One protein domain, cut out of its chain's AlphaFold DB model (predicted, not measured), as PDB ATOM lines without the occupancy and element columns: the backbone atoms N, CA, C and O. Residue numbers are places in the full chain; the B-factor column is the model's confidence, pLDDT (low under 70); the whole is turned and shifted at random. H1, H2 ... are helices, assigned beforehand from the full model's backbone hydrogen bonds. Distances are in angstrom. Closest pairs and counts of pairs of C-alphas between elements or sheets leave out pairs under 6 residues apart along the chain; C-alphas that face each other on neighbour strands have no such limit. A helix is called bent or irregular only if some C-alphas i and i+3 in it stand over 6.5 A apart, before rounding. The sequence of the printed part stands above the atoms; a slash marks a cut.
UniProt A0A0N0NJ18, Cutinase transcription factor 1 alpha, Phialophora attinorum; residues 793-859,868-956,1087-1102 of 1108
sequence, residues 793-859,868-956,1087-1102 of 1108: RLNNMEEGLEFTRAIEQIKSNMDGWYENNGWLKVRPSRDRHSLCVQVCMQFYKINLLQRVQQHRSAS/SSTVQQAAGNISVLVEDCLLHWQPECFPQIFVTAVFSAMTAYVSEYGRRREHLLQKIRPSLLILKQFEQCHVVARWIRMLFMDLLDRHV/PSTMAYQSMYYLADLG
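Overview. This is residues 793 to 859, 868 to 956 and 1087 to 1102 of the 1108 residues of the protein "Cutinase transcription factor 1 alpha" of Phialophora attinorum (UniProt A0A0N0NJ18). Five helices, H3 to H7, form an up-and-down bundle, each running against the one before it, with H5 in its middle. Long H1 packs side by side with H3 alone, short H2 packs on H3 near its first residues, and H8 slants across H5 and H7. The printed part has 172 residues with eight named helices, H1 to H8 along the chain, and no named strand; the class is all helix. It is compact, with a radius of gyration of the C-alphas of 16.4 A and spans of 47 by 46 by 29 A.

Arrangement. H3, residues 832 to 859, is the longest helix. H1, residues 800 to 820, touches it at Ile 807 and Leu 849, closest C-alphas 6.4 A apart, at a shallow tilt of 4 degrees, opposite ways. H2, residues 822 to 825, touches residues 834 to 838 of H3 alone, closest C-alphas Leu 824 and Ser 834, 5.0 A. H4, residues 868 to 888, touches H3 at a shallow tilt of 24 degrees, opposite ways, closest C-alphas Gln 842 and Ala 874, 5.4 A. The hub is H5, residues 897 to 913, touching five helices. H4 and H5 are a hairpin at a tilt of 37 degrees, only just steep, closest C-alphas Ala 875 and Ala 905, 4.2 A. H6, residues 917 to 934, forms a hairpin with H5, closest C-alphas Tyr 913 and Leu 920, 5.2 A. H7, residues 939 to 954, forms a hairpin with H6, closest C-alphas Leu 931 and Ala 941, 5.1 A. H8, residues 1087 to 1100, touches residues 900 to 903 of H5 alone at a steep tilt of 65 degrees, closest C-alphas Thr 900 and Ser 1094, 6.7 A. H1 and H5 are apart. In H1, H7 and H8 every O i to N i+4 pair is within hydrogen-bond range; the counts are 22 of 24 in H3, 16 of 17 in H4, 12 of 13 in H5 and 12 of 14 in H6, and H2 is too short for such a pair.

Along the chain. H1 begins at C-alpha 800, (-21.411, 17.180, 59.413), and H8 ends at C-alpha 1100, (-36.534, 0.142, 39.812). From first to last C-alpha H3 is 41.4 A, H4 31.3 A and H1 30.2 A. H6 is irregular, C-alphas 923 and 926 being 7.1 A apart, with a kink of 46 degrees near residue 924.

Size, cuts and confidence. The farthest C-alphas, Glu 798 and Gln 890, are 47.9 A apart. Residues 860 to 867 and 957 to 1086 are not printed; the C-alpha gaps are 16.7 A and 18.6 A. No link printed whole is long. Mean pLDDT of the printed part is 75.9; 44 residues are under 70, among them 793 to 801 and 1087 to 1102.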
ATOM      1  N   ARG A 793     -25.368   2.944  56.675       68.06
ATOM      2  CA  ARG A 793     -24.284   3.923  56.493       68.06
ATOM      3  C   ARG A 793     -24.744   5.310  56.909       68.06
ATOM      4  O   ARG A 793     -24.081   5.920  57.737       68.06
ATOM      5  N   LEU A 794     -25.898   5.753  56.408       68.50
ATOM      6  CA  LEU A 794     -26.493   7.043  56.772       68.50
ATOM      7  C   LEU A 794     -26.723   7.148  58.287       68.50
ATOM      8  O   LEU A 794     -26.292   8.115  58.902       68.50
ATOM      9  N   ASN A 795     -27.292   6.114  58.916       67.56
ATOM     10  CA  ASN A 795     -27.528   6.092  60.367       67.56
ATOM     11  C   ASN A 795     -26.254   6.109  61.231       67.56
ATOM     12  O   ASN A 795     -26.366   6.322  62.434       67.56
ATOM     13  N   ASN A 796     -25.073   5.901  60.639       64.31
ATOM     14  CA  ASN A 796     -23.784   5.955  61.330       64.31
ATOM     15  C   ASN A 796     -22.986   7.238  61.010       64.31
ATOM     16  O   ASN A 796     -21.897   7.409  61.552       64.31
ATOM     17  N   MET A 797     -23.481   8.126  60.134       66.31
ATOM     18  CA  MET A 797     -22.861   9.433  59.882       66.31
ATOM     19  C   MET A 797     -23.309  10.427  60.961       66.31
ATOM     20  O   MET A 797     -24.369  11.040  60.848       66.31
ATOM     21  N   GLU A 798     -22.507  10.597  62.011       58.47
ATOM     22  CA  GLU A 798     -22.798  11.559  63.088       58.47
ATOM     23  C   GLU A 798     -22.195  12.955  62.823       58.47
ATOM     24  O   GLU A 798     -22.742  13.965  63.268       58.47
ATOM     25  N   GLU A 799     -21.102  13.058  62.055       63.44
ATOM     26  CA  GLU A 799     -20.414  14.332  61.808       63.44
ATOM     27  C   GLU A 799     -20.827  15.027  60.497       63.44
ATOM     28  O   GLU A 799     -20.764  14.469  59.399       63.44
ATOM     29  N   GLY A 800     -21.107  16.334  60.577       62.66
ATOM     30  CA  GLY A 800     -21.411  17.180  59.413       62.66
ATOM     31  C   GLY A 800     -20.297  17.264  58.353       62.66
ATOM     32  O   GLY A 800     -20.577  17.622  57.202       62.66
ATOM     33  N   LEU A 801     -19.056  16.914  58.712       67.06
ATOM     34  CA  LEU A 801     -17.927  16.794  57.786       67.06
ATOM     35  C   LEU A 801     -18.064  15.558  56.880       67.06
ATOM     36  O   LEU A 801     -17.747  15.639  55.694       67.06
ATOM     37  N   GLU A 802     -18.592  14.445  57.395       74.50
ATOM     38  CA  GLU A 802     -18.769  13.210  56.624       74.50
ATOM     39  C   GLU A 802     -19.886  13.332  55.594       74.50
ATOM     40  O   GLU A 802     -19.669  12.990  54.434       74.50
ATOM     41  N   PHE A 803     -21.023  13.940  55.952       73.62
ATOM     42  CA  PHE A 803     -22.072  14.290  54.982       73.62
ATOM     43  C   PHE A 803     -21.535  15.159  53.836       73.62
ATOM     44  O   PHE A 803     -21.883  14.959  52.674       73.62
ATOM     45  N   THR A 804     -20.664  16.122  54.155       77.56
ATOM     46  CA  THR A 804     -20.065  17.018  53.153       77.56
ATOM     47  C   THR A 804     -19.087  16.253  52.251       77.56
ATOM     48  O   THR A 804     -19.116  16.419  51.032       77.56
ATOM     49  N   ARG A 805     -18.287  15.345  52.829       82.00
ATOM     50  CA  ARG A 805     -17.399  14.426  52.098       82.00
ATOM     51  C   ARG A 805     -18.183  13.475  51.187       82.00
ATOM     52  O   ARG A 805     -17.786  13.297  50.043       82.00
ATOM     53  N   ALA A 806     -19.302  12.916  51.650       82.88
ATOM     54  CA  ALA A 806     -20.158  12.022  50.870       82.88
ATOM     55  C   ALA A 806     -20.801  12.736  49.667       82.88
ATOM     56  O   ALA A 806     -20.790  12.204  48.558       82.88
ATOM     57  N   ILE A 807     -21.296  13.966  49.859       83.75
ATOM     58  CA  ILE A 807     -21.845  14.806  48.780       83.75
ATOM     59  C   ILE A 807     -20.785  15.095  47.708       83.75
ATOM     60  O   ILE A 807     -21.055  14.913  46.518       83.75
ATOM     61  N   GLU A 808     -19.571  15.493  48.103       86.81
ATOM     62  CA  GLU A 808     -18.502  15.761  47.133       86.81
ATOM     63  C   GLU A 808     -17.950  14.466  46.507       86.81
ATOM     64  O   GLU A 808     -17.591  14.471  45.335       86.81
ATOM     65  N   GLN A 809     -17.965  13.329  47.217       88.75
ATOM     66  CA  GLN A 809     -17.611  12.016  46.661       88.75
ATOM     67  C   GLN A 809     -18.601  11.572  45.575       88.75
ATOM     68  O   GLN A 809     -18.154  11.152  44.507       88.75
ATOM     69  N   ILE A 810     -19.916  11.705  45.800       88.06
ATOM     70  CA  ILE A 810     -20.954  11.447  44.782       88.06
ATOM     71  C   ILE A 810     -20.697  12.320  43.552       88.06
ATOM     72  O   ILE A 810     -20.561  11.813  42.439       88.06
ATOM     73  N   LYS A 811     -20.570  13.632  43.766       88.69
ATOM     74  CA  LYS A 811     -20.366  14.621  42.707       88.69
ATOM     75  C   LYS A 811     -19.091  14.349  41.901       88.69
ATOM     76  O   LYS A 811     -19.170  14.217  40.686       88.69
ATOM     77  N   SER A 812     -17.954  14.166  42.571       90.75
ATOM     78  CA  SER A 812     -16.650  13.876  41.961       90.75
ATOM     79  C   SER A 812     -16.643  12.567  41.161       90.75
ATOM     80  O   SER A 812     -16.127  12.533  40.046       90.75
ATOM     81  N   ASN A 813     -17.276  11.498  41.665       91.50
ATOM     82  CA  ASN A 813     -17.358  10.228  40.933       91.50
ATOM     83  C   ASN A 813     -18.225  10.339  39.671       91.50
ATOM     84  O   ASN A 813     -17.843   9.810  38.628       91.50
ATOM     85  N   MET A 814     -19.379  11.007  39.750       89.00
ATOM     86  CA  MET A 814     -20.299  11.124  38.613       89.00
ATOM     87  C   MET A 814     -19.807  12.125  37.564       89.00
ATOM     88  O   MET A 814     -19.801  11.808  36.377       89.00
ATOM     89  N   ASP A 815     -19.332  13.295  37.992       89.38
ATOM     90  CA  ASP A 815     -18.803  14.313  37.081       89.38
ATOM     91  C   ASP A 815     -17.458  13.865  36.483       89.38
ATOM     92  O   ASP A 815     -17.226  14.052  35.293       89.38
ATOM     93  N   GLY A 816     -16.609  13.167  37.247       89.69
ATOM     94  CA  GLY A 816     -15.394  12.535  36.722       89.69
ATOM     95  C   GLY A 816     -15.679  11.414  35.715       89.69
ATOM     96  O   GLY A 816     -14.973  11.286  34.715       89.69
ATOM     97  N   TRP A 817     -16.739  10.623  35.920       91.00
ATOM     98  CA  TRP A 817     -17.184   9.637  34.930       91.00
ATOM     99  C   TRP A 817     -17.699  10.303  33.647       91.00
ATOM    100  O   TRP A 817     -17.324   9.875  32.555       91.00
ATOM    101  N   TYR A 818     -18.490  11.374  33.759       89.56
ATOM    102  CA  TYR A 818     -18.928  12.164  32.605       89.56
ATOM    103  C   TYR A 818     -17.744  12.756  31.836       89.56
ATOM    104  O   TYR A 818     -17.687  12.674  30.610       89.56
ATOM    105  N   GLU A 819     -16.761  13.303  32.555       88.62
ATOM    106  CA  GLU A 819     -15.597  13.922  31.933       88.62
ATOM    107  C   GLU A 819     -14.762  12.926  31.120       88.62
ATOM    108  O   GLU A 819     -14.341  13.266  30.008       88.62
ATOM    109  N   ASN A 820     -14.613  11.695  31.622       88.19
ATOM    110  CA  ASN A 820     -13.939  10.585  30.943       88.19
ATOM    111  C   ASN A 820     -14.706  10.063  29.710       88.19
ATOM    112  O   ASN A 820     -14.085   9.606  28.750       88.19
ATOM    113  N   ASN A 821     -16.042  10.133  29.697       85.75
ATOM    114  CA  ASN A 821     -16.875   9.651  28.588       85.75
ATOM    115  C   ASN A 821     -17.014  10.708  27.482       85.75
ATOM    116  O   ASN A 821     -18.094  11.228  27.203       85.75
ATOM    117  N   GLY A 822     -15.894  11.009  26.818       78.81
ATOM    118  CA  GLY A 822     -15.789  12.083  25.826       78.81
ATOM    119  C   GLY A 822     -16.807  12.030  24.676       78.81
ATOM    120  O   GLY A 822     -17.139  13.081  24.134       78.81
ATOM    121  N   TRP A 823     -17.348  10.852  24.337       83.00
ATOM    122  CA  TRP A 823     -18.371  10.701  23.294       83.00
ATOM    123  C   TRP A 823     -19.690  11.414  23.640       83.00
ATOM    124  O   TRP A 823     -20.297  12.012  22.755       83.00
ATOM    125  N   LEU A 824     -20.076  11.472  24.924       83.00
ATOM    126  CA  LEU A 824     -21.302  12.149  25.378       83.00
ATOM    127  C   LEU A 824     -21.305  13.648  25.023       83.00
ATOM    128  O   LEU A 824     -22.344  14.239  24.731       83.00
ATOM    129  N   LYS A 825     -20.118  14.258  24.989       77.62
ATOM    130  CA  LYS A 825     -19.910  15.680  24.680       77.62
ATOM    131  C   LYS A 825     -20.025  15.985  23.175       77.62
ATOM    132  O   LYS A 825     -20.086  17.153  22.788       77.62
ATOM    133  N   VAL A 826     -20.045  14.970  22.306       65.19
ATOM    134  CA  VAL A 826     -20.031  15.141  20.844       65.19
ATOM    135  C   VAL A 826     -21.454  15.314  20.306       65.19
ATOM    136  O   VAL A 826     -22.118  14.353  19.941       65.19
ATOM    137  N   ARG A 827     -21.891  16.577  20.182       60.00
ATOM    138  CA  ARG A 827     -23.184  16.987  19.582       60.00
ATOM    139  C   ARG A 827     -24.427  16.376  20.271       60.00
ATOM    140  O   ARG A 827     -25.230  15.747  19.578       60.00
ATOM    141  N   PRO A 828     -24.637  16.610  21.585       58.06
ATOM    142  CA  PRO A 828     -25.772  16.055  22.330       58.06
ATOM    143  C   PRO A 828     -27.114  16.234  21.606       58.06
ATOM    144  O   PRO A 828     -27.769  15.240  21.329       58.06
ATOM    145  N   SER A 829     -27.459  17.453  21.173       55.03
ATOM    146  CA  SER A 829     -28.755  17.785  20.548       55.03
ATOM    147  C   SER A 829     -29.173  16.931  19.340       55.03
ATOM    148  O   SER A 829     -30.342  16.931  18.957       55.03
ATOM    149  N   ARG A 830     -28.243  16.198  18.710       63.72
ATOM    150  CA  ARG A 830     -28.509  15.387  17.515       63.72
ATOM    151  C   ARG A 830     -28.406  13.876  17.737       63.72
ATOM    152  O   ARG A 830     -28.809  13.135  16.843       63.72
ATOM    153  N   ASP A 831     -27.920  13.422  18.891       78.88
ATOM    154  CA  ASP A 831     -27.865  12.002  19.248       78.88
ATOM    155  C   ASP A 831     -28.725  11.688  20.481       78.88
ATOM    156  O   ASP A 831     -28.384  12.011  21.621       78.88
ATOM    157  N   ARG A 832     -29.829  10.972  20.241       78.81
ATOM    158  CA  ARG A 832     -30.762  10.498  21.273       78.81
ATOM    159  C   ARG A 832     -30.075   9.662  22.359       78.81
ATOM    160  O   ARG A 832     -30.521   9.683  23.505       78.81
ATOM    161  N   HIS A 833     -29.023   8.922  22.020       82.62
ATOM    162  CA  HIS A 833     -28.424   7.935  22.915       82.62
ATOM    163  C   HIS A 833     -27.531   8.606  23.967       82.62
ATOM    164  O   HIS A 833     -27.717   8.386  25.166       82.62
ATOM    165  N   SER A 834     -26.655   9.520  23.538       85.25
ATOM    166  CA  SER A 834     -25.918  10.435  24.415       85.25
ATOM    167  C   SER A 834     -26.856  11.231  25.331       85.25
ATOM    168  O   SER A 834     -26.635  11.286  26.545       85.25
ATOM    169  N   LEU A 835     -27.944  11.792  24.785       83.19
ATOM    170  CA  LEU A 835     -28.953  12.522  25.563       83.19
ATOM    171  C   LEU A 835     -29.603  11.642  26.641       83.19
ATOM    172  O   LEU A 835     -29.709  12.063  27.793       83.19
ATOM    173  N   CYS A 836     -29.987  10.407  26.304       83.81
ATOM    174  CA  CYS A 836     -30.584   9.467  27.252       83.81
ATOM    175  C   CYS A 836     -29.637   9.156  28.424       83.81
ATOM    176  O   CYS A 836     -30.047   9.247  29.579       83.81
ATOM    177  N   VAL A 837     -28.356   8.880  28.151       85.56
ATOM    178  CA  VAL A 837     -27.342   8.622  29.193       85.56
ATOM    179  C   VAL A 837     -27.108   9.855  30.074       85.56
ATOM    180  O   VAL A 837     -26.990   9.731  31.295       85.56
ATOM    181  N   GLN A 838     -27.100  11.059  29.495       88.00
ATOM    182  CA  GLN A 838     -26.984  12.306  30.260       88.00
ATOM    183  C   GLN A 838     -28.191  12.541  31.179       88.00
ATOM    184  O   GLN A 838     -28.007  12.915  32.340       88.00
ATOM    185  N   VAL A 839     -29.412  12.274  30.706       87.31
ATOM    186  CA  VAL A 839     -30.636  12.364  31.521       87.31
ATOM    187  C   VAL A 839     -30.621  11.327  32.652       87.31
ATOM    188  O   VAL A 839     -30.841  11.707  33.804       87.31
ATOM    189  N   CYS A 840     -30.258  10.065  32.373       84.88
ATOM    190  CA  CYS A 840     -30.044   9.026  33.392       84.88
ATOM    191  C   CYS A 840     -29.046   9.481  34.469       84.88
ATOM    192  O   CYS A 840     -29.319   9.367  35.663       84.88
ATOM    193  N   MET A 841     -27.907  10.048  34.063       88.69
ATOM    194  CA  MET A 841     -26.861  10.497  34.980       88.69
ATOM    195  C   MET A 841     -27.330  11.641  35.889       88.69
ATOM    196  O   MET A 841     -27.111  11.581  37.099       88.69
ATOM    197  N   GLN A 842     -27.983  12.675  35.346       89.06
ATOM    198  CA  GLN A 842     -28.501  13.777  36.171       89.06
ATOM    199  C   GLN A 842     -29.605  13.289  37.122       89.06
ATOM    200  O   GLN A 842     -29.637  13.695  38.282       89.06
ATOM    201  N   PHE A 843     -30.464  12.368  36.675       86.31
ATOM    202  CA  PHE A 843     -31.478  11.727  37.514       86.31
ATOM    203  C   PHE A 843     -30.848  10.931  38.670       86.31
ATOM    204  O   PHE A 843     -31.205  11.152  39.828       86.31
ATOM    205  N   TYR A 844     -29.855  10.074  38.410       84.69
ATOM    206  CA  TYR A 844     -29.132   9.362  39.470       84.69
ATOM    207  C   TYR A 844     -28.453  10.331  40.453       84.69
ATOM    208  O   TYR A 844     -28.509  10.128  41.667       84.69
ATOM    209  N   LYS A 845     -27.885  11.433  39.943       87.00
ATOM    210  CA  LYS A 845     -27.219  12.472  40.741       87.00
ATOM    211  C   LYS A 845     -28.187  13.183  41.689       87.00
ATOM    212  O   LYS A 845     -27.849  13.365  42.856       87.00
ATOM    213  N   ILE A 846     -29.392  13.537  41.228       83.50
ATOM    214  CA  ILE A 846     -30.440  14.118  42.084       83.50
ATOM    215  C   ILE A 846     -30.790  13.160  43.220       83.50
ATOM    216  O   ILE A 846     -30.740  13.559  44.380       83.50
ATOM    217  N   ASN A 847     -31.104  11.902  42.906       82.69
ATOM    218  CA  ASN A 847     -31.652  10.977  43.897       82.69
ATOM    219  C   ASN A 847     -30.601  10.517  44.931       82.69
ATOM    220  O   ASN A 847     -30.918  10.439  46.118       82.69
ATOM    221  N   LEU A 848     -29.333  10.318  44.530       82.75
ATOM    222  CA  LEU A 848     -28.219  10.117  45.474       82.75
ATOM    223  C   LEU A 848     -28.069  11.312  46.434       82.75
ATOM    224  O   LEU A 848     -27.976  11.130  47.648       82.75
ATOM    225  N   LEU A 849     -28.059  12.542  45.906       82.50
ATOM    226  CA  LEU A 849     -27.842  13.749  46.711       82.50
ATOM    227  C   LEU A 849     -29.030  14.070  47.630       82.50
ATOM    228  O   LEU A 849     -28.815  14.342  48.812       82.50
ATOM    229  N   GLN A 850     -30.268  13.993  47.128       78.75
ATOM    230  CA  GLN A 850     -31.489  14.194  47.919       78.75
ATOM    231  C   GLN A 850     -31.534  13.255  49.125       78.75
ATOM    232  O   GLN A 850     -31.804  13.696  50.240       78.75
ATOM    233  N   ARG A 851     -31.206  11.976  48.928       76.88
ATOM    234  CA  ARG A 851     -31.229  10.961  49.983       76.88
ATOM    235  C   ARG A 851     -30.242  11.251  51.120       76.88
ATOM    236  O   ARG A 851     -30.598  11.118  52.289       76.88
ATOM    237  N   VAL A 852     -29.029  11.710  50.798       76.56
ATOM    238  CA  VAL A 852     -28.042  12.157  51.803       76.56
ATOM    239  C   VAL A 852     -28.508  13.443  52.511       76.56
ATOM    240  O   VAL A 852     -28.289  13.614  53.711       76.56
ATOM    241  N   GLN A 853     -29.192  14.346  51.799       72.94
ATOM    242  CA  GLN A 853     -29.692  15.618  52.342       72.94
ATOM    243  C   GLN A 853     -30.927  15.469  53.245       72.94
ATOM    244  O   GLN A 853     -31.030  16.169  54.257       72.94
ATOM    245  N   GLN A 854     -31.857  14.568  52.920       66.81
ATOM    246  CA  GLN A 854     -33.064  14.312  53.713       66.81
ATOM    247  C   GLN A 854     -32.717  13.769  55.105       66.81
ATOM    248  O   GLN A 854     -33.225  14.278  56.104       66.81
ATOM    249  N   HIS A 855     -31.779  12.818  55.184       64.38
ATOM    250  CA  HIS A 855     -31.305  12.255  56.455       64.38
ATOM    251  C   HIS A 855     -30.698  13.331  57.373       64.38
ATOM    252  O   HIS A 855     -31.108  13.477  58.527       64.38
ATOM    253  N   ARG A 856     -29.825  14.192  56.829       60.69
ATOM    254  CA  ARG A 856     -29.270  15.342  57.562       60.69
ATOM    255  C   ARG A 856     -30.346  16.338  58.015       60.69
ATOM    256  O   ARG A 856     -30.248  16.861  59.122       60.69
ATOM    257  N   SER A 857     -31.363  16.596  57.193       53.25
ATOM    258  CA  SER A 857     -32.447  17.543  57.513       53.25
ATOM    259  C   SER A 857     -33.304  17.099  58.706       53.25
ATOM    260  O   SER A 857     -33.774  17.949  59.460       53.25
ATOM    261  N   ALA A 858     -33.451  15.788  58.930       51.25
ATOM    262  CA  ALA A 858     -34.082  15.247  60.138       51.25
ATOM    263  C   ALA A 858     -33.209  15.423  61.401       51.25
ATOM    264  O   ALA A 858     -33.738  15.548  62.504       51.25
ATOM    265  N   SER A 859     -31.880  15.462  61.241       46.81
ATOM    266  CA  SER A 859     -30.906  15.508  62.341       46.81
ATOM    267  C   SER A 859     -30.460  16.929  62.735       46.81
ATOM    268  O   SER A 859     -30.079  17.174  63.880       46.81
ATOM    269  N   SER A 868     -27.472  22.655  48.336       59.19
ATOM    270  CA  SER A 868     -28.690  22.928  47.561       59.19
ATOM    271  C   SER A 868     -28.387  23.161  46.080       59.19
ATOM    272  O   SER A 868     -29.045  22.609  45.198       59.19
ATOM    273  N   SER A 869     -27.351  23.960  45.797       68.88
ATOM    274  CA  SER A 869     -27.068  24.456  44.445       68.88
ATOM    275  C   SER A 869     -26.811  23.341  43.425       68.88
ATOM    276  O   SER A 869     -27.210  23.462  42.268       68.88
ATOM    277  N   THR A 870     -26.206  22.226  43.843       78.19
ATOM    278  CA  THR A 870     -25.859  21.112  42.948       78.19
ATOM    279  C   THR A 870     -27.072  20.271  42.560       78.19
ATOM    280  O   THR A 870     -27.128  19.776  41.434       78.19
ATOM    281  N   VAL A 871     -28.075  20.155  43.439       81.38
ATOM    282  CA  VAL A 871     -29.344  19.474  43.133       81.38
ATOM    283  C   VAL A 871     -30.216  20.359  42.236       81.38
ATOM    284  O   VAL A 871     -30.744  19.874  41.237       81.38
ATOM    285  N   GLN A 872     -30.279  21.673  42.505       81.38
ATOM    286  CA  GLN A 872     -30.917  22.644  41.601       81.38
ATOM    287  C   GLN A 872     -30.298  22.624  40.197       81.38
ATOM    288  O   GLN A 872     -31.026  22.702  39.205       81.38
ATOM    289  N   GLN A 873     -28.964  22.541  40.113       86.31
ATOM    290  CA  GLN A 873     -28.229  22.491  38.852       86.31
ATOM    291  C   GLN A 873     -28.562  21.214  38.076       86.31
ATOM    292  O   GLN A 873     -28.882  21.301  36.896       86.31
ATOM    293  N   ALA A 874     -28.574  20.048  38.728       86.50
ATOM    294  CA  ALA A 874     -28.964  18.793  38.084       86.50
ATOM    295  C   ALA A 874     -30.432  18.812  37.602       86.50
ATOM    296  O   ALA A 874     -30.709  18.421  36.470       86.50
ATOM    297  N   ALA A 875     -31.363  19.351  38.399       87.94
ATOM    298  CA  ALA A 875     -32.768  19.528  38.006       87.94
ATOM    299  C   ALA A 875     -32.941  20.501  36.817       87.94
ATOM    300  O   ALA A 875     -33.772  20.281  35.930       87.94
ATOM    301  N   GLY A 876     -32.112  21.551  36.768       88.88
ATOM    302  CA  GLY A 876     -32.056  22.489  35.646       88.88
ATOM    303  C   GLY A 876     -31.508  21.830  34.384       88.88
ATOM    304  O   GLY A 876     -32.114  21.949  33.323       88.88
ATOM    305  N   ASN A 877     -30.422  21.064  34.517       90.38
ATOM    306  CA  ASN A 877     -29.823  20.298  33.428       90.38
ATOM    307  C   ASN A 877     -30.823  19.303  32.823       90.38
ATOM    308  O   ASN A 877     -30.919  19.243  31.604       90.38
ATOM    309  N   ILE A 878     -31.603  18.571  33.634       90.19
ATOM    310  CA  ILE A 878     -32.670  17.687  33.121       90.19
ATOM    311  C   ILE A 878     -33.682  18.487  32.301       90.19
ATOM    312  O   ILE A 878     -34.006  18.090  31.187       90.19
ATOM    313  N   SER A 879     -34.160  19.620  32.821       89.31
ATOM    314  CA  SER A 879     -35.165  20.427  32.120       89.31
ATOM    315  C   SER A 879     -34.648  20.928  30.763       89.31
ATOM    316  O   SER A 879     -35.350  20.794  29.768       89.31
ATOM    317  N   VAL A 880     -33.400  21.413  30.701       89.12
ATOM    318  CA  VAL A 880     -32.758  21.881  29.458       89.12
ATOM    319  C   VAL A 880     -32.472  20.734  28.482       89.12
ATOM    320  O   VAL A 880     -32.773  20.859  27.299       89.12
ATOM    321  N   LEU A 881     -31.924  19.608  28.958       88.62
ATOM    322  CA  LEU A 881     -31.637  18.436  28.121       88.62
ATOM    323  C   LEU A 881     -32.914  17.888  27.480       88.62
ATOM    324  O   LEU A 881     -32.923  17.581  26.292       88.62
ATOM    325  N   VAL A 882     -33.996  17.777  28.253       88.50
ATOM    326  CA  VAL A 882     -35.267  17.228  27.768       88.50
ATOM    327  C   VAL A 882     -36.014  18.224  26.869       88.50
ATOM    328  O   VAL A 882     -36.674  17.798  25.927       88.50
ATOM    329  N   GLU A 883     -35.864  19.535  27.076       87.44
ATOM    330  CA  GLU A 883     -36.356  20.549  26.133       87.44
ATOM    331  C   GLU A 883     -35.617  20.467  24.780       87.44
ATOM    332  O   GLU A 883     -36.268  20.377  23.742       87.44
ATOM    333  N   ASP A 884     -34.282  20.371  24.776       84.31
ATOM    334  CA  ASP A 884     -33.471  20.202  23.553       84.31
ATOM    335  C   ASP A 884     -33.755  18.869  22.825       84.31
ATOM    336  O   ASP A 884     -33.823  18.829  21.594       84.31
ATOM    337  N   CYS A 885     -34.035  17.790  23.568       83.44
ATOM    338  CA  CYS A 885     -34.533  16.525  23.008       83.44
ATOM    339  C   CYS A 885     -35.819  16.722  22.188       83.44
ATOM    340  O   CYS A 885     -35.923  16.230  21.062       83.44
ATOM    341  N   LEU A 886     -36.791  17.442  22.757       86.44
ATOM    342  CA  LEU A 886     -38.136  17.632  22.201       86.44
ATOM    343  C   LEU A 886     -38.185  18.673  21.065       86.44
ATOM    344  O   LEU A 886     -39.159  18.716  20.317       86.44
ATOM    345  N   LEU A 887     -37.127  19.471  20.877       85.19
ATOM    346  CA  LEU A 887     -36.944  20.297  19.674       85.19
ATOM    347  C   LEU A 887     -36.580  19.472  18.427       85.19
ATOM    348  O   LEU A 887     -36.831  19.918  17.307       85.19
ATOM    349  N   HIS A 888     -35.977  18.292  18.611       84.06
ATOM    350  CA  HIS A 888     -35.410  17.483  17.526       84.06
ATOM    351  C   HIS A 888     -36.173  16.174  17.265       84.06
ATOM    352  O   HIS A 888     -36.139  15.669  16.142       84.06
ATOM    353  N   TRP A 889     -36.868  15.629  18.270       85.62
ATOM    354  CA  TRP A 889     -37.517  14.316  18.213       85.62
ATOM    355  C   TRP A 889     -38.900  14.327  18.876       85.62
ATOM    356  O   TRP A 889     -39.125  15.027  19.860       85.62
ATOM    357  N   GLN A 890     -39.818  13.502  18.365       86.19
ATOM    358  CA  GLN A 890     -41.169  13.365  18.921       86.19
ATOM    359  C   GLN A 890     -41.177  12.558  20.240       86.19
ATOM    360  O   GLN A 890     -40.284  11.724  20.441       86.19
ATOM    361  N   PRO A 891     -42.173  12.746  21.133       85.44
ATOM    362  CA  PRO A 891     -42.255  12.044  22.421       85.44
ATOM    363  C   PRO A 891     -42.226  10.508  22.320       85.44
ATOM    364  O   PRO A 891     -41.687   9.850  23.209       85.44
ATOM    365  N   GLU A 892     -42.740   9.939  21.226       85.81
ATOM    366  CA  GLU A 892     -42.714   8.507  20.896       85.81
ATOM    367  C   GLU A 892     -41.294   7.930  20.826       85.81
ATOM    368  O   GLU A 892     -41.110   6.725  20.986       85.81
ATOM    369  N   CYS A 893     -40.275   8.753  20.577       84.00
ATOM    370  CA  CYS A 893     -38.894   8.294  20.455       84.00
ATOM    371  C   CYS A 893     -38.203   8.052  21.806       84.00
ATOM    372  O   CYS A 893     -37.067   7.572  21.797       84.00
ATOM    373  N   PHE A 894     -38.837   8.366  22.943       82.50
ATOM    374  CA  PHE A 894     -38.195   8.355  24.262       82.50
ATOM    375  C   PHE A 894     -38.827   7.360  25.258       82.50
ATOM    376  O   PHE A 894     -40.057   7.255  25.344       82.50
ATOM    377  N   PRO A 895     -38.005   6.658  26.064       79.56
ATOM    378  CA  PRO A 895     -38.487   5.757  27.100       79.56
ATOM    379  C   PRO A 895     -38.990   6.509  28.339       79.56
ATOM    380  O   PRO A 895     -38.615   7.656  28.597       79.56
ATOM    381  N   GLN A 896     -39.812   5.835  29.149       77.31
ATOM    382  CA  GLN A 896     -40.482   6.420  30.323       77.31
ATOM    383  C   GLN A 896     -39.528   7.054  31.364       77.31
ATOM    384  O   GLN A 896     -39.947   7.947  32.099       77.31
ATOM    385  N   ILE A 897     -38.237   6.688  31.378       78.75
ATOM    386  CA  ILE A 897     -37.176   7.338  32.177       78.75
ATOM    387  C   ILE A 897     -37.159   8.871  32.054       78.75
ATOM    388  O   ILE A 897     -36.876   9.561  33.028       78.75
ATOM    389  N   PHE A 898     -37.521   9.433  30.897       85.62
ATOM    390  CA  PHE A 898     -37.598  10.888  30.710       85.62
ATOM    391  C   PHE A 898     -38.677  11.524  31.600       85.62
ATOM    392  O   PHE A 898     -38.464  12.583  32.187       85.62
ATOM    393  N   VAL A 899     -39.816  10.849  31.766       86.19
ATOM    394  CA  VAL A 899     -40.932  11.303  32.609       86.19
ATOM    395  C   VAL A 899     -40.539  11.295  34.090       86.19
ATOM    396  O   VAL A 899     -40.884  12.220  34.829       86.19
ATOM    397  N   THR A 900     -39.781  10.290  34.532       82.25
ATOM    398  CA  THR A 900     -39.357  10.156  35.935       82.25
ATOM    399  C   THR A 900     -38.109  10.975  36.270       82.25
ATOM    400  O   THR A 900     -38.006  11.490  37.382       82.25
ATOM    401  N   ALA A 901     -37.235  11.240  35.294       85.56
ATOM    402  CA  ALA A 901     -36.193  12.261  35.393       85.56
ATOM    403  C   ALA A 901     -36.789  13.653  35.652       85.56
ATOM    404  O   ALA A 901     -36.374  14.356  36.578       85.56
ATOM    405  N   VAL A 902     -37.818  14.025  34.884       89.00
ATOM    406  CA  VAL A 902     -38.551  15.288  35.056       89.00
ATOM    407  C   VAL A 902     -39.288  15.326  36.403       89.00
ATOM    408  O   VAL A 902     -39.262  16.357  37.071       89.00
ATOM    409  N   PHE A 903     -39.849  14.204  36.873       87.94
ATOM    410  CA  PHE A 903     -40.417  14.103  38.224       87.94
ATOM    411  C   PHE A 903     -39.384  14.398  39.325       87.94
ATOM    412  O   PHE A 903     -39.632  15.275  40.152       87.94
ATOM    413  N   SER A 904     -38.212  13.748  39.318       83.12
ATOM    414  CA  SER A 904     -37.144  14.017  40.303       83.12
ATOM    415  C   SER A 904     -36.640  15.466  40.258       83.12
ATOM    416  O   SER A 904     -36.313  16.036  41.299       83.12
ATOM    417  N   ALA A 905     -36.612  16.099  39.080       87.31
ATOM    418  CA  ALA A 905     -36.300  17.525  38.961       87.31
ATOM    419  C   ALA A 905     -37.368  18.413  39.634       87.31
ATOM    420  O   ALA A 905     -37.038  19.369  40.338       87.31
ATOM    421  N   MET A 906     -38.652  18.080  39.479       85.69
ATOM    422  CA  MET A 906     -39.755  18.826  40.094       85.69
ATOM    423  C   MET A 906     -39.838  18.613  41.615       85.69
ATOM    424  O   MET A 906     -40.065  19.580  42.345       85.69
ATOM    425  N   THR A 907     -39.606  17.393  42.122       82.38
ATOM    426  CA  THR A 907     -39.553  17.134  43.576       82.38
ATOM    427  C   THR A 907     -38.357  17.823  44.233       82.38
ATOM    428  O   THR A 907     -38.486  18.326  45.351       82.38
ATOM    429  N   ALA A 908     -37.220  17.943  43.533       80.88
ATOM    430  CA  ALA A 908     -36.084  18.743  43.990       80.88
ATOM    431  C   ALA A 908     -36.463  20.215  44.197       80.88
ATOM    432  O   ALA A 908     -36.184  20.773  45.256       80.88
ATOM    433  N   TYR A 909     -37.151  20.832  43.230       83.75
ATOM    434  CA  TYR A 909     -37.598  22.218  43.375       83.75
ATOM    435  C   TYR A 909     -38.637  22.395  44.491       83.75
ATOM    436  O   TYR A 909     -38.555  23.369  45.235       83.75
ATOM    437  N   VAL A 910     -39.563  21.449  44.668       78.81
ATOM    438  CA  VAL A 910     -40.531  21.436  45.784       78.81
ATOM    439  C   VAL A 910     -39.842  21.392  47.144       78.81
ATOM    440  O   VAL A 910     -40.177  22.196  48.014       78.81
ATOM    441  N   SER A 911     -38.866  20.496  47.323       70.50
ATOM    442  CA  SER A 911     -38.181  20.277  48.606       70.50
ATOM    443  C   SER A 911     -37.429  21.508  49.132       70.50
ATOM    444  O   SER A 911     -37.008  21.512  50.287       70.50
ATOM    445  N   GLU A 912     -37.244  22.536  48.300       68.56
ATOM    446  CA  GLU A 912     -36.474  23.735  48.622       68.56
ATOM    447  C   GLU A 912     -37.272  25.036  48.437       68.56
ATOM    448  O   GLU A 912     -37.348  25.861  49.349       68.56
ATOM    449  N   TYR A 913     -37.912  25.225  47.278       71.69
ATOM    450  CA  TYR A 913     -38.688  26.429  46.968       71.69
ATOM    451  C   TYR A 913     -40.131  26.378  47.486       71.69
ATOM    452  O   TYR A 913     -40.873  27.336  47.277       71.69
ATOM    453  N   GLY A 914     -40.536  25.319  48.195       62.41
ATOM    454  CA  GLY A 914     -41.899  25.132  48.707       62.41
ATOM    455  C   GLY A 914     -42.489  26.320  49.478       62.41
ATOM    456  O   GLY A 914     -43.656  26.657  49.317       62.41
ATOM    457  N   ARG A 915     -41.657  27.044  50.238       64.25
ATOM    458  CA  ARG A 915     -42.051  28.268  50.968       64.25
ATOM    459  C   ARG A 915     -42.166  29.532  50.097       64.25
ATOM    460  O   ARG A 915     -42.371  30.618  50.630       64.25
ATOM    461  N   ARG A 916     -41.957  29.443  48.780       72.94
ATOM    462  CA  ARG A 916     -41.902  30.582  47.844       72.94
ATOM    463  C   ARG A 916     -42.593  30.241  46.521       72.94
ATOM    464  O   ARG A 916     -41.937  30.035  45.497       72.94
ATOM    465  N   ARG A 917     -43.928  30.217  46.553       70.44
ATOM    466  CA  ARG A 917     -44.817  29.785  45.457       70.44
ATOM    467  C   ARG A 917     -44.452  30.352  44.079       70.44
ATOM    468  O   ARG A 917     -44.387  29.588  43.123       70.44
ATOM    469  N   GLU A 918     -44.155  31.647  43.963       75.50
ATOM    470  CA  GLU A 918     -43.789  32.267  42.677       75.50
ATOM    471  C   GLU A 918     -42.474  31.727  42.096       75.50
ATOM    472  O   GLU A 918     -42.400  31.402  40.911       75.50
ATOM    473  N   HIS A 919     -41.440  31.573  42.929       77.44
ATOM    474  CA  HIS A 919     -40.160  30.999  42.507       77.44
ATOM    475  C   HIS A 919     -40.296  29.506  42.170       77.44
ATOM    476  O   HIS A 919     -39.718  29.046  41.186       77.44
ATOM    477  N   LEU A 920     -41.096  28.763  42.942       81.12
ATOM    478  CA  LEU A 920     -41.425  27.364  42.665       81.12
ATOM    479  C   LEU A 920     -42.128  27.218  41.303       81.12
ATOM    480  O   LEU A 920     -41.706  26.410  40.476       81.12
ATOM    481  N   LEU A 921     -43.140  28.053  41.034       82.94
ATOM    482  CA  LEU A 921     -43.845  28.125  39.751       82.94
ATOM    483  C   LEU A 921     -42.892  28.427  38.588       82.94
ATOM    484  O   LEU A 921     -42.933  27.737  37.572       82.94
ATOM    485  N   GLN A 922     -42.009  29.420  38.738       84.94
ATOM    486  CA  GLN A 922     -41.007  29.762  37.719       84.94
ATOM    487  C   GLN A 922     -40.070  28.585  37.404       84.94
ATOM    488  O   GLN A 922     -39.741  28.374  36.237       84.94
ATOM    489  N   LYS A 923     -39.660  27.804  38.414       85.19
ATOM    490  CA  LYS A 923     -38.762  26.648  38.246       85.19
ATOM    491  C   LYS A 923     -39.449  25.409  37.668       85.19
ATOM    492  O   LYS A 923     -38.834  24.706  36.877       85.19
ATOM    493  N   ILE A 924     -40.706  25.151  38.029       88.00
ATOM    494  CA  ILE A 924     -41.446  23.939  37.630       88.00
ATOM    495  C   ILE A 924     -42.200  24.107  36.295       88.00
ATOM    496  O   ILE A 924     -42.529  23.119  35.636       88.00
ATOM    497  N   ARG A 925     -42.441  25.343  35.832       88.69
ATOM    498  CA  ARG A 925     -43.159  25.615  34.573       88.69
ATOM    499  C   ARG A 925     -42.579  24.913  33.325       88.69
ATOM    500  O   ARG A 925     -43.398  24.376  32.580       88.69
ATOM    501  N   PRO A 926     -41.253  24.854  33.076       88.94
ATOM    502  CA  PRO A 926     -40.705  24.101  31.941       88.94
ATOM    503  C   PRO A 926     -41.026  22.605  32.046       88.94
ATOM    504  O   PRO A 926     -41.540  22.002  31.108       88.94
ATOM    505  N   SER A 927     -40.843  22.026  33.235       90.38
ATOM    506  CA  SER A 927     -41.142  20.623  33.536       90.38
ATOM    507  C   SER A 927     -42.621  20.272  33.292       90.38
ATOM    508  O   SER A 927     -42.927  19.223  32.728       90.38
ATOM    509  N   LEU A 928     -43.554  21.171  33.631       90.19
ATOM    510  CA  LEU A 928     -44.989  20.997  33.351       90.19
ATOM    511  C   LEU A 928     -45.328  21.039  31.851       90.19
ATOM    512  O   LEU A 928     -46.256  20.348  31.427       90.19
ATOM    513  N   LEU A 929     -44.593  21.820  31.049       90.38
ATOM    514  CA  LEU A 929     -44.737  21.848  29.586       90.38
ATOM    515  C   LEU A 929     -44.183  20.567  28.949       90.38
ATOM    516  O   LEU A 929     -44.848  19.972  28.103       90.38
ATOM    517  N   ILE A 930     -43.029  20.093  29.421       91.00
ATOM    518  CA  ILE A 930     -42.419  18.817  29.020       91.00
ATOM    519  C   ILE A 930     -43.383  17.647  29.290       91.00
ATOM    520  O   ILE A 930     -43.699  16.869  28.389       91.00
ATOM    521  N   LEU A 931     -43.956  17.561  30.497       90.94
ATOM    522  CA  LEU A 931     -44.965  16.542  30.824       90.94
ATOM    523  C   LEU A 931     -46.250  16.677  29.987       90.94
ATOM    524  O   LEU A 931     -46.899  15.673  29.698       90.94
ATOM    525  N   LYS A 932     -46.613  17.897  29.560       90.94
ATOM    526  CA  LYS A 932     -47.765  18.142  28.676       90.94
ATOM    527  C   LYS A 932     -47.535  17.650  27.237       90.94
ATOM    528  O   LYS A 932     -48.511  17.436  26.517       90.94
ATOM    529  N   GLN A 933     -46.285  17.433  26.826       90.25
ATOM    530  CA  GLN A 933     -45.959  16.732  25.581       90.25
ATOM    531  C   GLN A 933     -45.935  15.212  25.801       90.25
ATOM    532  O   GLN A 933     -46.621  14.483  25.086       90.25
ATOM    533  N   PHE A 934     -45.251  14.729  26.846       89.06
ATOM    534  CA  PHE A 934     -45.157  13.290  27.121       89.06
ATOM    535  C   PHE A 934     -46.490  12.602  27.449       89.06
ATOM    536  O   PHE A 934     -46.607  11.406  27.192       89.06
ATOM    537  N   GLU A 935     -47.517  13.310  27.938       88.25
ATOM    538  CA  GLU A 935     -48.837  12.710  28.211       88.25
ATOM    539  C   GLU A 935     -49.579  12.156  26.978       88.25
ATOM    540  O   GLU A 935     -50.598  11.486  27.135       88.25
ATOM    541  N   GLN A 936     -49.076  12.410  25.765       83.88
ATOM    542  CA  GLN A 936     -49.576  11.811  24.520       83.88
ATOM    543  C   GLN A 936     -49.129  10.348  24.341       83.88
ATOM    544  O   GLN A 936     -49.788   9.584  23.635       83.88
ATOM    545  N   CYS A 937     -48.025   9.962  24.992       79.94
ATOM    546  CA  CYS A 937     -47.444   8.616  24.950       79.94
ATOM    547  C   CYS A 937     -47.522   7.913  26.310       79.94
ATOM    548  O   CYS A 937     -47.990   6.782  26.407       79.94
ATOM    549  N   HIS A 938     -47.100   8.608  27.369       84.12
ATOM    550  CA  HIS A 938     -46.892   8.057  28.705       84.12
ATOM    551  C   HIS A 938     -47.965   8.570  29.670       84.12
ATOM    552  O   HIS A 938     -47.938   9.728  30.091       84.12
ATOM    553  N   VAL A 939     -48.905   7.704  30.071       81.25
ATOM    554  CA  VAL A 939     -50.029   8.069  30.965       81.25
ATOM    555  C   VAL A 939     -49.535   8.652  32.298       81.25
ATOM    556  O   VAL A 939     -50.111   9.611  32.814       81.25
ATOM    557  N   VAL A 940     -48.403   8.150  32.801       80.75
ATOM    558  CA  VAL A 940     -47.731   8.633  34.018       80.75
ATOM    559  C   VAL A 940     -47.370  10.126  33.933       80.75
ATOM    560  O   VAL A 940     -47.450  10.834  34.936       80.75
ATOM    561  N   ALA A 941     -47.059  10.658  32.743       86.12
ATOM    562  CA  ALA A 941     -46.760  12.082  32.578       86.12
ATOM    563  C   ALA A 941     -47.997  12.966  32.819       86.12
ATOM    564  O   ALA A 941     -47.890  14.010  33.466       86.12
ATOM    565  N   ARG A 942     -49.186  12.512  32.389       85.38
ATOM    566  CA  ARG A 942     -50.470  13.166  32.698       85.38
ATOM    567  C   ARG A 942     -50.699  13.204  34.204       85.38
ATOM    568  O   ARG A 942     -51.050  14.247  34.747       85.38
ATOM    569  N   TRP A 943     -50.502  12.059  34.859       82.75
ATOM    570  CA  TRP A 943     -50.664  11.873  36.302       82.75
ATOM    571  C   TRP A 943     -49.782  12.833  37.101       82.75
ATOM    572  O   TRP A 943     -50.309  13.644  37.861       82.75
ATOM    573  N   ILE A 944     -48.471  12.847  36.840       84.31
ATOM    574  CA  ILE A 944     -47.534  13.780  37.483       84.31
ATOM    575  C   ILE A 944     -47.931  15.238  37.208       84.31
ATOM    576  O   ILE A 944     -47.974  16.051  38.129       84.31
ATOM    577  N   ARG A 945     -48.265  15.589  35.959       88.19
ATOM    578  CA  ARG A 945     -48.635  16.970  35.615       88.19
ATOM    579  C   ARG A 945     -49.872  17.443  36.382       88.19
ATOM    580  O   ARG A 945     -49.907  18.593  36.800       88.19
ATOM    581  N   MET A 946     -50.878  16.589  36.571       83.44
ATOM    582  CA  MET A 946     -52.080  16.939  37.340       83.44
ATOM    583  C   MET A 946     -51.797  17.012  38.845       83.44
ATOM    584  O   MET A 946     -52.249  17.961  39.472       83.44
ATOM    585  N   LEU A 947     -51.003  16.082  39.394       83.00
ATOM    586  CA  LEU A 947     -50.557  16.097  40.794       83.00
ATOM    587  C   LEU A 947     -49.902  17.438  41.162       83.00
ATOM    588  O   LEU A 947     -50.273  18.062  42.153       83.00
ATOM    589  N   PHE A 948     -48.961  17.912  40.343       83.44
ATOM    590  CA  PHE A 948     -48.291  19.188  40.594       83.44
ATOM    591  C   PHE A 948     -49.192  20.409  40.360       83.44
ATOM    592  O   PHE A 948     -49.008  21.405  41.048       83.44
ATOM    593  N   MET A 949     -50.166  20.358  39.443       83.50
ATOM    594  CA  MET A 949     -51.135  21.455  39.288       83.50
ATOM    595  C   MET A 949     -52.081  21.547  40.498       83.50
ATOM    596  O   MET A 949     -52.202  22.621  41.072       83.50
ATOM    597  N   ASP A 950     -52.650  20.426  40.957       78.00
ATOM    598  CA  ASP A 950     -53.493  20.358  42.167       78.00
ATOM    599  C   ASP A 950     -52.750  20.885  43.408       78.00
ATOM    600  O   ASP A 950     -53.273  21.705  44.160       78.00
ATOM    601  N   LEU A 951     -51.477  20.517  43.579       74.19
ATOM    602  CA  LEU A 951     -50.612  21.092  44.615       74.19
ATOM    603  C   LEU A 951     -50.438  22.612  44.486       74.19
ATOM    604  O   LEU A 951     -50.497  23.327  45.484       74.19
ATOM    605  N   LEU A 952     -50.219  23.123  43.273       74.00
ATOM    606  CA  LEU A 952     -50.045  24.557  43.031       74.00
ATOM    607  C   LEU A 952     -51.344  25.354  43.228       74.00
ATOM    608  O   LEU A 952     -51.262  26.532  43.596       74.00
ATOM    609  N   ASP A 953     -52.506  24.723  43.041       70.69
ATOM    610  CA  ASP A 953     -53.835  25.306  43.239       70.69
ATOM    611  C   ASP A 953     -54.284  25.266  44.711       70.69
ATOM    612  O   ASP A 953     -54.787  26.270  45.213       70.69
ATOM    613  N   ARG A 954     -53.991  24.198  45.471       65.81
ATOM    614  CA  ARG A 954     -54.257  24.119  46.930       65.81
ATOM    615  C   ARG A 954     -53.596  25.236  47.745       65.81
ATOM    616  O   ARG A 954     -54.062  25.566  48.834       65.81
ATOM    617  N   HIS A 955     -52.529  25.841  47.220       55.44
ATOM    618  CA  HIS A 955     -51.886  27.011  47.819       55.44
ATOM    619  C   HIS A 955     -52.539  28.361  47.469       55.44
ATOM    620  O   HIS A 955     -52.128  29.370  48.031       55.44
ATOM    621  N   VAL A 956     -53.562  28.409  46.605       51.09
ATOM    622  CA  VAL A 956     -54.416  29.602  46.428       51.09
ATOM    623  C   VAL A 956     -55.301  29.807  47.658       51.09
ATOM    624  O   VAL A 956     -55.340  30.896  48.221       51.09
ATOM    625  N   PRO A1087     -53.763  10.643  43.995       31.95
ATOM    626  CA  PRO A1087     -52.458  11.297  44.144       31.95
ATOM    627  C   PRO A1087     -51.414  10.422  44.854       31.95
ATOM    628  O   PRO A1087     -50.251  10.396  44.455       31.95
ATOM    629  N   SER A1088     -51.842   9.638  45.850       33.09
ATOM    630  CA  SER A1088     -50.987   8.669  46.538       33.09
ATOM    631  C   SER A1088     -50.551   7.504  45.643       33.09
ATOM    632  O   SER A1088     -49.378   7.154  45.687       33.09
ATOM    633  N   THR A1089     -51.409   6.947  44.777       35.19
ATOM    634  CA  THR A1089     -50.990   5.939  43.780       35.19
ATOM    635  C   THR A1089     -49.975   6.514  42.790       35.19
ATOM    636  O   THR A1089     -49.014   5.834  42.441       35.19
ATOM    637  N   MET A1090     -50.136   7.777  42.377       36.59
ATOM    638  CA  MET A1090     -49.198   8.449  41.464       36.59
ATOM    639  C   MET A1090     -47.826   8.671  42.121       36.59
ATOM    640  O   MET A1090     -46.789   8.349  41.531       36.59
ATOM    641  N   ALA A1091     -47.809   9.160  43.366       33.28
ATOM    642  CA  ALA A1091     -46.589   9.297  44.158       33.28
ATOM    643  C   ALA A1091     -45.920   7.930  44.395       33.28
ATOM    644  O   ALA A1091     -44.727   7.789  44.150       33.28
ATOM    645  N   TYR A1092     -46.696   6.903  44.751       38.75
ATOM    646  CA  TYR A1092     -46.230   5.526  44.935       38.75
ATOM    647  C   TYR A1092     -45.574   4.974  43.660       38.75
ATOM    648  O   TYR A1092     -44.402   4.618  43.682       38.75
ATOM    649  N   GLN A1093     -46.257   4.989  42.512       37.25
ATOM    650  CA  GLN A1093     -45.706   4.464  41.253       37.25
ATOM    651  C   GLN A1093     -44.435   5.203  40.799       37.25
ATOM    652  O   GLN A1093     -43.501   4.570  40.311       37.25
ATOM    653  N   SER A1094     -44.352   6.521  41.010       34.09
ATOM    654  CA  SER A1094     -43.136   7.291  40.704       34.09
ATOM    655  C   SER A1094     -41.983   7.022  41.691       34.09
ATOM    656  O   SER A1094     -40.838   6.884  41.263       34.09
ATOM    657  N   MET A1095     -42.271   6.840  42.988       35.78
ATOM    658  CA  MET A1095     -41.301   6.406  44.006       35.78
ATOM    659  C   MET A1095     -40.820   4.961  43.807       35.78
ATOM    660  O   MET A1095     -39.680   4.648  44.146       35.78
ATOM    661  N   TYR A1096     -41.639   4.088  43.220       41.56
ATOM    662  CA  TYR A1096     -41.225   2.727  42.884       41.56
ATOM    663  C   TYR A1096     -40.455   2.647  41.558       41.56
ATOM    664  O   TYR A1096     -39.510   1.872  41.491       41.56
ATOM    665  N   TYR A1097     -40.721   3.497  40.559       40.19
ATOM    666  CA  TYR A1097     -39.817   3.643  39.399       40.19
ATOM    667  C   TYR A1097     -38.434   4.197  39.817       40.19
ATOM    668  O   TYR A1097     -37.407   3.914  39.207       40.19
ATOM    669  N   LEU A1098     -38.387   4.945  40.922       35.78
ATOM    670  CA  LEU A1098     -37.156   5.348  41.612       35.78
ATOM    671  C   LEU A1098     -36.454   4.205  42.379       35.78
ATOM    672  O   LEU A1098     -35.271   4.329  42.701       35.78
ATOM    673  N   ALA A1099     -37.155   3.104  42.664       36.25
ATOM    674  CA  ALA A1099     -36.613   1.882  43.265       36.25
ATOM    675  C   ALA A1099     -36.275   0.797  42.222       36.25
ATOM    676  O   ALA A1099     -35.376  -0.006  42.457       36.25
ATOM    677  N   ASP A1100     -36.922   0.827  41.056       35.88
ATOM    678  CA  ASP A1100     -36.534   0.142  39.812       35.88
ATOM    679  C   ASP A1100     -35.084   0.513  39.446       35.88
ATOM    680  O   ASP A1100     -34.190  -0.322  39.317       35.88
ATOM    681  N   LEU A1101     -34.818   1.820  39.509       34.12
ATOM    682  CA  LEU A1101     -33.501   2.442  39.383       34.12
ATOM    683  C   LEU A1101     -32.778   2.549  40.746       34.12
ATOM    684  O   LEU A1101     -31.908   3.396  40.944       34.12
ATOM    685  N   GLY A1102     -33.167   1.696  41.701       34.22
ATOM    686  CA  GLY A1102     -32.434   1.306  42.909       34.22
ATOM    687  C   GLY A1102     -32.253   2.318  44.040       34.22
ATOM    688  O   GLY A1102     -31.921   1.930  45.162       34.22
TER     689      GLY A1102